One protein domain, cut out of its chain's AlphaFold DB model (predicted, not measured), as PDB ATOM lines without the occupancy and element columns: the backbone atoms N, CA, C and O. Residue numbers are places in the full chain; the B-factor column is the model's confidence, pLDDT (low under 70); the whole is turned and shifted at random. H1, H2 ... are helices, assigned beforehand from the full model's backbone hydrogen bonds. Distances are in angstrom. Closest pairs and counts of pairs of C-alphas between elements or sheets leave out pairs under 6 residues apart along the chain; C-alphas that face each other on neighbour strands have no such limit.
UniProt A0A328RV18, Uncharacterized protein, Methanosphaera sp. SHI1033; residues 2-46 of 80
ATOM      1  N   ALA A   2     350.617 370.997 356.742       86.06
ATOM      2  CA  ALA A   2     350.729 369.641 357.320       86.06
ATOM      3  C   ALA A   2     351.728 368.708 356.592       86.06
ATOM      4  O   ALA A   2     352.465 367.968 357.231       86.06
ATOM      5  N   LYS A   3     351.792 368.774 355.252       89.00
ATOM      6  CA  LYS A   3     352.784 368.020 354.463       89.00
ATOM      7  C   LYS A   3     354.229 368.448 354.751       89.00
ATOM      8  O   LYS A   3     355.071 367.580 354.910       89.00
ATOM      9  N   LEU A   4     354.475 369.758 354.850       90.00
ATOM     10  CA  LEU A   4     355.780 370.331 355.191       90.00
ATOM     11  C   LEU A   4     356.249 369.818 356.559       90.00
ATOM     12  O   LEU A   4     357.357 369.315 356.678       90.00
ATOM     13  N   LEU A   5     355.371 369.860 357.567       89.69
ATOM     14  CA  LEU A   5     355.691 369.358 358.905       89.69
ATOM     15  C   LEU A   5     356.011 367.865 358.904       89.69
ATOM     16  O   LEU A   5     356.982 367.449 359.516       89.69
ATOM     17  N   LYS A   6     355.241 367.061 358.165       89.31
ATOM     18  CA  LYS A   6     355.515 365.627 358.039       89.31
ATOM     19  C   LYS A   6     356.856 365.327 357.349       89.31
ATOM     20  O   LYS A   6     357.443 364.287 357.614       89.31
ATOM     21  N   GLN A   7     357.305 366.196 356.443       88.75
ATOM     22  CA  GLN A   7     358.600 366.056 355.767       88.75
ATOM     23  C   GLN A   7     359.769 366.459 356.670       88.75
ATOM     24  O   GLN A   7     360.787 365.782 356.662       88.75
ATOM     25  N   GLN A   8     359.616 367.546 357.429       89.31
ATOM     26  CA  GLN A   8     360.664 368.104 358.291       89.31
ATOM     27  C   GLN A   8     360.793 367.360 359.635       89.31
ATOM     28  O   GLN A   8     361.887 367.258 360.172       89.31
ATOM     29  N   PHE A   9     359.693 366.810 360.162       87.75
ATOM     30  CA  PHE A   9     359.624 366.175 361.483       87.75
ATOM     31  C   PHE A   9     359.071 364.744 361.370       87.75
ATOM     32  O   PHE A   9     357.930 364.471 361.755       87.75
ATOM     33  N   SER A  10     359.859 363.822 360.805       82.50
ATOM     34  CA  SER A  10     359.448 362.426 360.557       82.50
ATOM     35  C   SER A  10     359.212 361.606 361.823       82.50
ATOM     36  O   SER A  10     358.432 360.653 361.796       82.50
ATOM     37  N   ASP A  11     359.862 361.987 362.919       87.75
ATOM     38  CA  ASP A  11     359.809 361.262 364.191       87.75
ATOM     39  C   ASP A  11     358.492 361.516 364.946       87.75
ATOM     40  O   ASP A  11     358.098 360.742 365.819       87.75
ATOM     41  N   TYR A  12     357.754 362.562 364.556       87.06
ATOM     42  CA  TYR A  12     356.483 362.949 365.160       87.06
ATOM     43  C   TYR A  12     355.282 362.480 364.330       87.06
ATOM     44  O   TYR A  12     355.265 362.487 363.094       87.06
ATOM     45  N   LYS A  13     354.197 362.100 365.016       86.31
ATOM     46  CA  LYS A  13     352.958 361.642 364.369       86.31
ATOM     47  C   LYS A  13     352.171 362.812 363.774       86.31
ATOM     48  O   LYS A  13     351.251 363.339 364.395       86.31
ATOM     49  N   VAL A  14     352.469 363.165 362.524       89.31
ATOM     50  CA  VAL A  14     351.755 364.219 361.783       89.31
ATOM     51  C   VAL A  14     350.740 363.624 360.799       89.31
ATOM     52  O   VAL A  14     351.093 362.995 359.795       89.31
ATOM     53  N   SER A  15     349.446 363.850 361.052       88.69
ATOM     54  CA  SER A  15     348.380 363.489 360.107       88.69
ATOM     55  C   SER A  15     348.257 364.530 358.992       88.69
ATOM     56  O   SER A  15     348.092 365.721 359.244       88.69
ATOM     57  N   THR A  16     348.284 364.075 357.738       90.38
ATOM     58  CA  THR A  16     348.069 364.915 356.544       90.38
ATOM     59  C   THR A  16     346.710 364.676 355.886       90.38
ATOM     60  O   THR A  16     346.460 365.187 354.795       90.38
ATOM     61  N   ARG A  17     345.857 363.840 356.493       91.19
ATOM     62  CA  ARG A  17     344.540 363.495 355.946       91.19
ATOM     63  C   ARG A  17     343.563 364.642 356.191       91.19
ATOM     64  O   ARG A  17     343.544 365.218 357.273       91.19
ATOM     65  N   VAL A  18     342.743 364.940 355.188       88.75
ATOM     66  CA  VAL A  18     341.661 365.925 355.292       88.75
ATOM     67  C   VAL A  18     340.373 365.183 355.626       88.75
ATOM     68  O   VAL A  18     340.028 364.212 354.955       88.75
ATOM     69  N   ILE A  19     339.680 365.624 356.675       88.44
ATOM     70  CA  ILE A  19     338.377 365.076 357.056       88.44
ATOM     71  C   ILE A  19     337.314 365.675 356.120       88.44
ATOM     72  O   ILE A  19     337.266 366.897 355.992       88.44
ATOM     73  N   PRO A  20     336.453 364.861 355.485       90.31
ATOM     74  CA  PRO A  20     335.355 365.369 354.667       90.31
ATOM     75  C   PRO A  20     334.323 366.186 355.460       90.31
ATOM     76  O   PRO A  20     333.917 365.801 356.560       90.31
ATOM     77  N   ASP A  21     333.794 367.245 354.843       90.06
ATOM     78  CA  ASP A  21     332.839 368.182 355.458       90.06
ATOM     79  C   ASP A  21     331.561 367.520 355.993       90.06
ATOM     80  O   ASP A  21     330.968 367.984 356.966       90.06
ATOM     81  N   PHE A  22     331.088 366.442 355.356       89.94
ATOM     82  CA  PHE A  22     329.898 365.723 355.825       89.94
ATOM     83  C   PHE A  22     330.129 365.079 357.198       89.94
ATOM     84  O   PHE A  22     329.245 365.123 358.052       89.94
ATOM     85  N   ILE A  23     331.330 364.549 357.444       91.31
ATOM     86  CA  ILE A  23     331.669 363.932 358.730       91.31
ATOM     87  C   ILE A  23     331.673 364.999 359.829       91.31
ATOM     88  O   ILE A  23     331.109 364.775 360.899       91.31
ATOM     89  N   ILE A  24     332.224 366.183 359.546       91.00
ATOM     90  CA  ILE A  24     332.216 367.322 360.477       91.00
ATOM     91  C   ILE A  24     330.774 367.727 360.811       91.00
ATOM     92  O   ILE A  24     330.428 367.841 361.987       91.00
ATOM     93  N   ARG A  25     329.903 367.841 359.798       89.38
ATOM     94  CA  ARG A  25     328.472 368.155 359.975       89.38
ATOM     95  C   ARG A  25     327.735 367.140 360.848       89.38
ATOM     96  O   ARG A  25     326.883 367.525 361.647       89.38
ATOM     97  N   VAL A  26     328.037 365.850 360.705       93.50
ATOM     98  CA  VAL A  26     327.442 364.796 361.542       93.50
ATOM     99  C   VAL A  26     327.971 364.889 362.972       93.50
ATOM    100  O   VAL A  26     327.175 364.956 363.907       93.50
ATOM    101  N   MET A  27     329.290 364.970 363.155       92.62
ATOM    102  CA  MET A  27     329.923 365.030 364.477       92.62
ATOM    103  C   MET A  27     329.553 366.294 365.271       92.62
ATOM    104  O   MET A  27     329.443 366.237 366.496       92.62
ATOM    105  N   ALA A  28     329.278 367.414 364.596       91.56
ATOM    106  CA  ALA A  28     328.815 368.659 365.215       91.56
ATOM    107  C   ALA A  28     327.508 368.498 366.006       91.56
ATOM    108  O   ALA A  28     327.262 369.241 366.954       91.56
ATOM    109  N   ARG A  29     326.670 367.509 365.679       90.88
ATOM    110  CA  ARG A  29     325.448 367.244 366.453       90.88
ATOM    111  C   ARG A  29     325.734 366.631 367.823       90.88
ATOM    112  O   ARG A  29     324.944 366.833 368.738       90.88
ATOM    113  N   PHE A  30     326.862 365.939 367.969       92.88
ATOM    114  CA  PHE A  30     327.191 365.148 369.156       92.88
ATOM    115  C   PHE A  30     328.241 365.804 370.059       92.88
ATOM    116  O   PHE A  30     328.269 365.525 371.252       92.88
ATOM    117  N   GLN A  31     329.099 366.679 369.521       89.81
ATOM    118  CA  GLN A  31     330.228 367.254 370.261       89.81
ATOM    119  C   GLN A  31     330.270 368.783 370.149       89.81
ATOM    120  O   GLN A  31     330.263 369.337 369.050       89.81
ATOM    121  N   ALA A  32     330.374 369.476 371.289       87.38
ATOM    122  CA  ALA A  32     330.433 370.940 371.339       87.38
ATOM    123  C   ALA A  32     331.637 371.552 370.583       87.38
ATOM    124  O   ALA A  32     331.415 372.496 369.825       87.38
ATOM    125  N   PRO A  33     332.872 371.007 370.663       87.31
ATOM    126  CA  PRO A  33     334.001 371.530 369.884       87.31
ATOM    127  C   PRO A  33     333.767 371.449 368.372       87.31
ATOM    128  O   PRO A  33     334.133 372.347 367.613       87.31
ATOM    129  N   MET A  34     333.090 370.390 367.927       89.31
ATOM    130  CA  MET A  34     332.803 370.186 366.515       89.31
ATOM    131  C   MET A  34     331.727 371.148 365.991       89.31
ATOM    132  O   MET A  34     331.739 371.481 364.808       89.31
ATOM    133  N   LYS A  35     330.840 371.665 366.856       89.31
ATOM    134  CA  LYS A  35     329.907 372.746 366.481       89.31
ATOM    135  C   LYS A  35     330.648 374.006 366.056       89.31
ATOM    136  O   LYS A  35     330.268 374.598 365.054       89.31
ATOM    137  N   VAL A  36     331.707 374.378 366.779       89.38
ATOM    138  CA  VAL A  36     332.535 375.548 366.446       89.38
ATOM    139  C   VAL A  36     333.270 375.318 365.130       89.38
ATOM    140  O   VAL A  36     333.208 376.152 364.239       89.38
ATOM    141  N   LEU A  37     333.896 374.152 364.952       87.06
ATOM    142  CA  LEU A  37     334.541 373.816 363.679       87.06
ATOM    143  C   LEU A  37     333.554 373.895 362.508       87.06
ATOM    144  O   LEU A  37     333.878 374.455 361.464       87.06
ATOM    145  N   ASN A  38     332.328 373.409 362.699       90.31
ATOM    146  CA  ASN A  38     331.283 373.430 361.683       90.31
ATOM    147  C   ASN A  38     330.813 374.843 361.282       90.31
ATOM    148  O   ASN A  38     330.256 374.984 360.199       90.31
ATOM    149  N   THR A  39     331.028 375.891 362.086       88.81
ATOM    150  CA  THR A  39     330.753 377.275 361.636       88.81
ATOM    151  C   THR A  39     331.861 377.831 360.748       88.81
ATOM    152  O   THR A  39     331.637 378.786 360.007       88.81
ATOM    153  N   MET A  40     333.052 377.235 360.804       88.19
ATOM    154  CA  MET A  40     334.232 377.688 360.071       88.19
ATOM    155  C   MET A  40     334.476 376.901 358.777       88.19
ATOM    156  O   MET A  40     335.190 377.387 357.897       88.19
ATOM    157  N   ILE A  41     333.915 375.693 358.637       87.25
ATOM    158  CA  ILE A  41     334.102 374.881 357.426       87.25
ATOM    159  C   ILE A  41     333.537 375.592 356.187       87.25
ATOM    160  O   ILE A  41     332.453 376.167 356.214       87.25
ATOM    161  N   GLY A  42     334.291 375.561 355.087       81.62
ATOM    162  CA  GLY A  42     333.935 376.233 353.832       81.62
ATOM    163  C   GLY A  42     334.349 377.708 353.738       81.62
ATOM    164  O   GLY A  42     334.358 378.255 352.633       81.62
ATOM    165  N   LEU A  43     334.767 378.349 354.839       85.62
ATOM    166  CA  LEU A  43     335.290 379.716 354.801       85.62
ATOM    167  C   LEU A  43     336.682 379.746 354.154       85.62
ATOM    168  O   LEU A  43     337.652 379.188 354.670       85.62
ATOM    169  N   LYS A  44     336.794 380.435 353.017       82.81
ATOM    170  CA  LYS A  44     338.069 380.671 352.331       82.81
ATOM    171  C   LYS A  44     338.627 382.029 352.732       82.81
ATOM    172  O   LYS A  44     338.286 383.050 352.143       82.81
ATOM    173  N   TYR A  45     339.506 382.040 353.729       80.25
ATOM    174  CA  TYR A  45     340.233 383.249 354.099       80.25
ATOM    175  C   TYR A  45     341.304 383.560 353.054       80.25
ATOM    176  O   TYR A  45     342.278 382.821 352.917       80.25
ATOM    177  N   HIS A  46     341.142 384.670 352.337       82.56
ATOM    178  CA  HIS A  46     342.197 385.204 351.488       82.56
ATOM    179  C   HIS A  46     343.066 386.142 352.325       82.56
ATOM    180  O   HIS A  46     342.588 387.163 352.818       82.56
TER     181      HIS A  46
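AT A GLANCE: This is residues 2 to 46 of the 80 residues of an uncharacterized protein of Methanosphaera sp. SHI1033 (UniProt A0A328RV18). A small helical hairpin, H3 folded back beside H2, makes one end of the domain, and a single short helix, H1, lies far off at the other end of a long link, with no helix near it. The link, residues 9 to 20, bridges most of the length between them, and a tail, residues 41 to 46, leads away from the hairpin after H3. The printed part has 45 residues with three named helices, H1, H2 and H3 in that order, and no named strand; the class is all helix. The whole is only just loose, close to extended, with a radius of gyration of the C-alphas of 13.6 A, and its outline is only just flat, spanning 35 by 28 by 15 A.

HOW THE PARTS SIT: The longest helix, H3, residues 32 to 40, touches H2, residues 21 to 27. Their closest C-alphas are those of Asn 38 and Arg 25, 6.2 A apart. The two run opposite ways at a shallow tilt of 24 degrees and form a helical hairpin. H1, residues 2 to 8, is apart from both H2 and H3. In H1 and H2 every O i to N i+4 pair is within hydrogen-bond range; in H3 it is 3 of 5.

IN THESE COORDINATES: H3 measures 13.7 A from its first to its last C-alpha, from Ala 32 at (330.433, 370.940, 371.339) to Met 40 at (334.232, 377.688, 360.071). H2 measures 10.0 A from Asp 21 to Met 27. H1 measures 10.1 A and begins at Ala 2, with its C-alpha at (350.729, 369.641, 357.320).

THE WHOLE: The two C-alphas farthest apart are those of Gln 8 and Arg 29, at 36.2 A. The link from H1 to H2 is long, with 12 residues, and the link from H2 to H3 is tight, with 4. Residues 7 to 12, of which 7 and 8 belong to H1, stand free. The printed part has no cut. Its mean pLDDT is 88.5, and no printed residue is under 70.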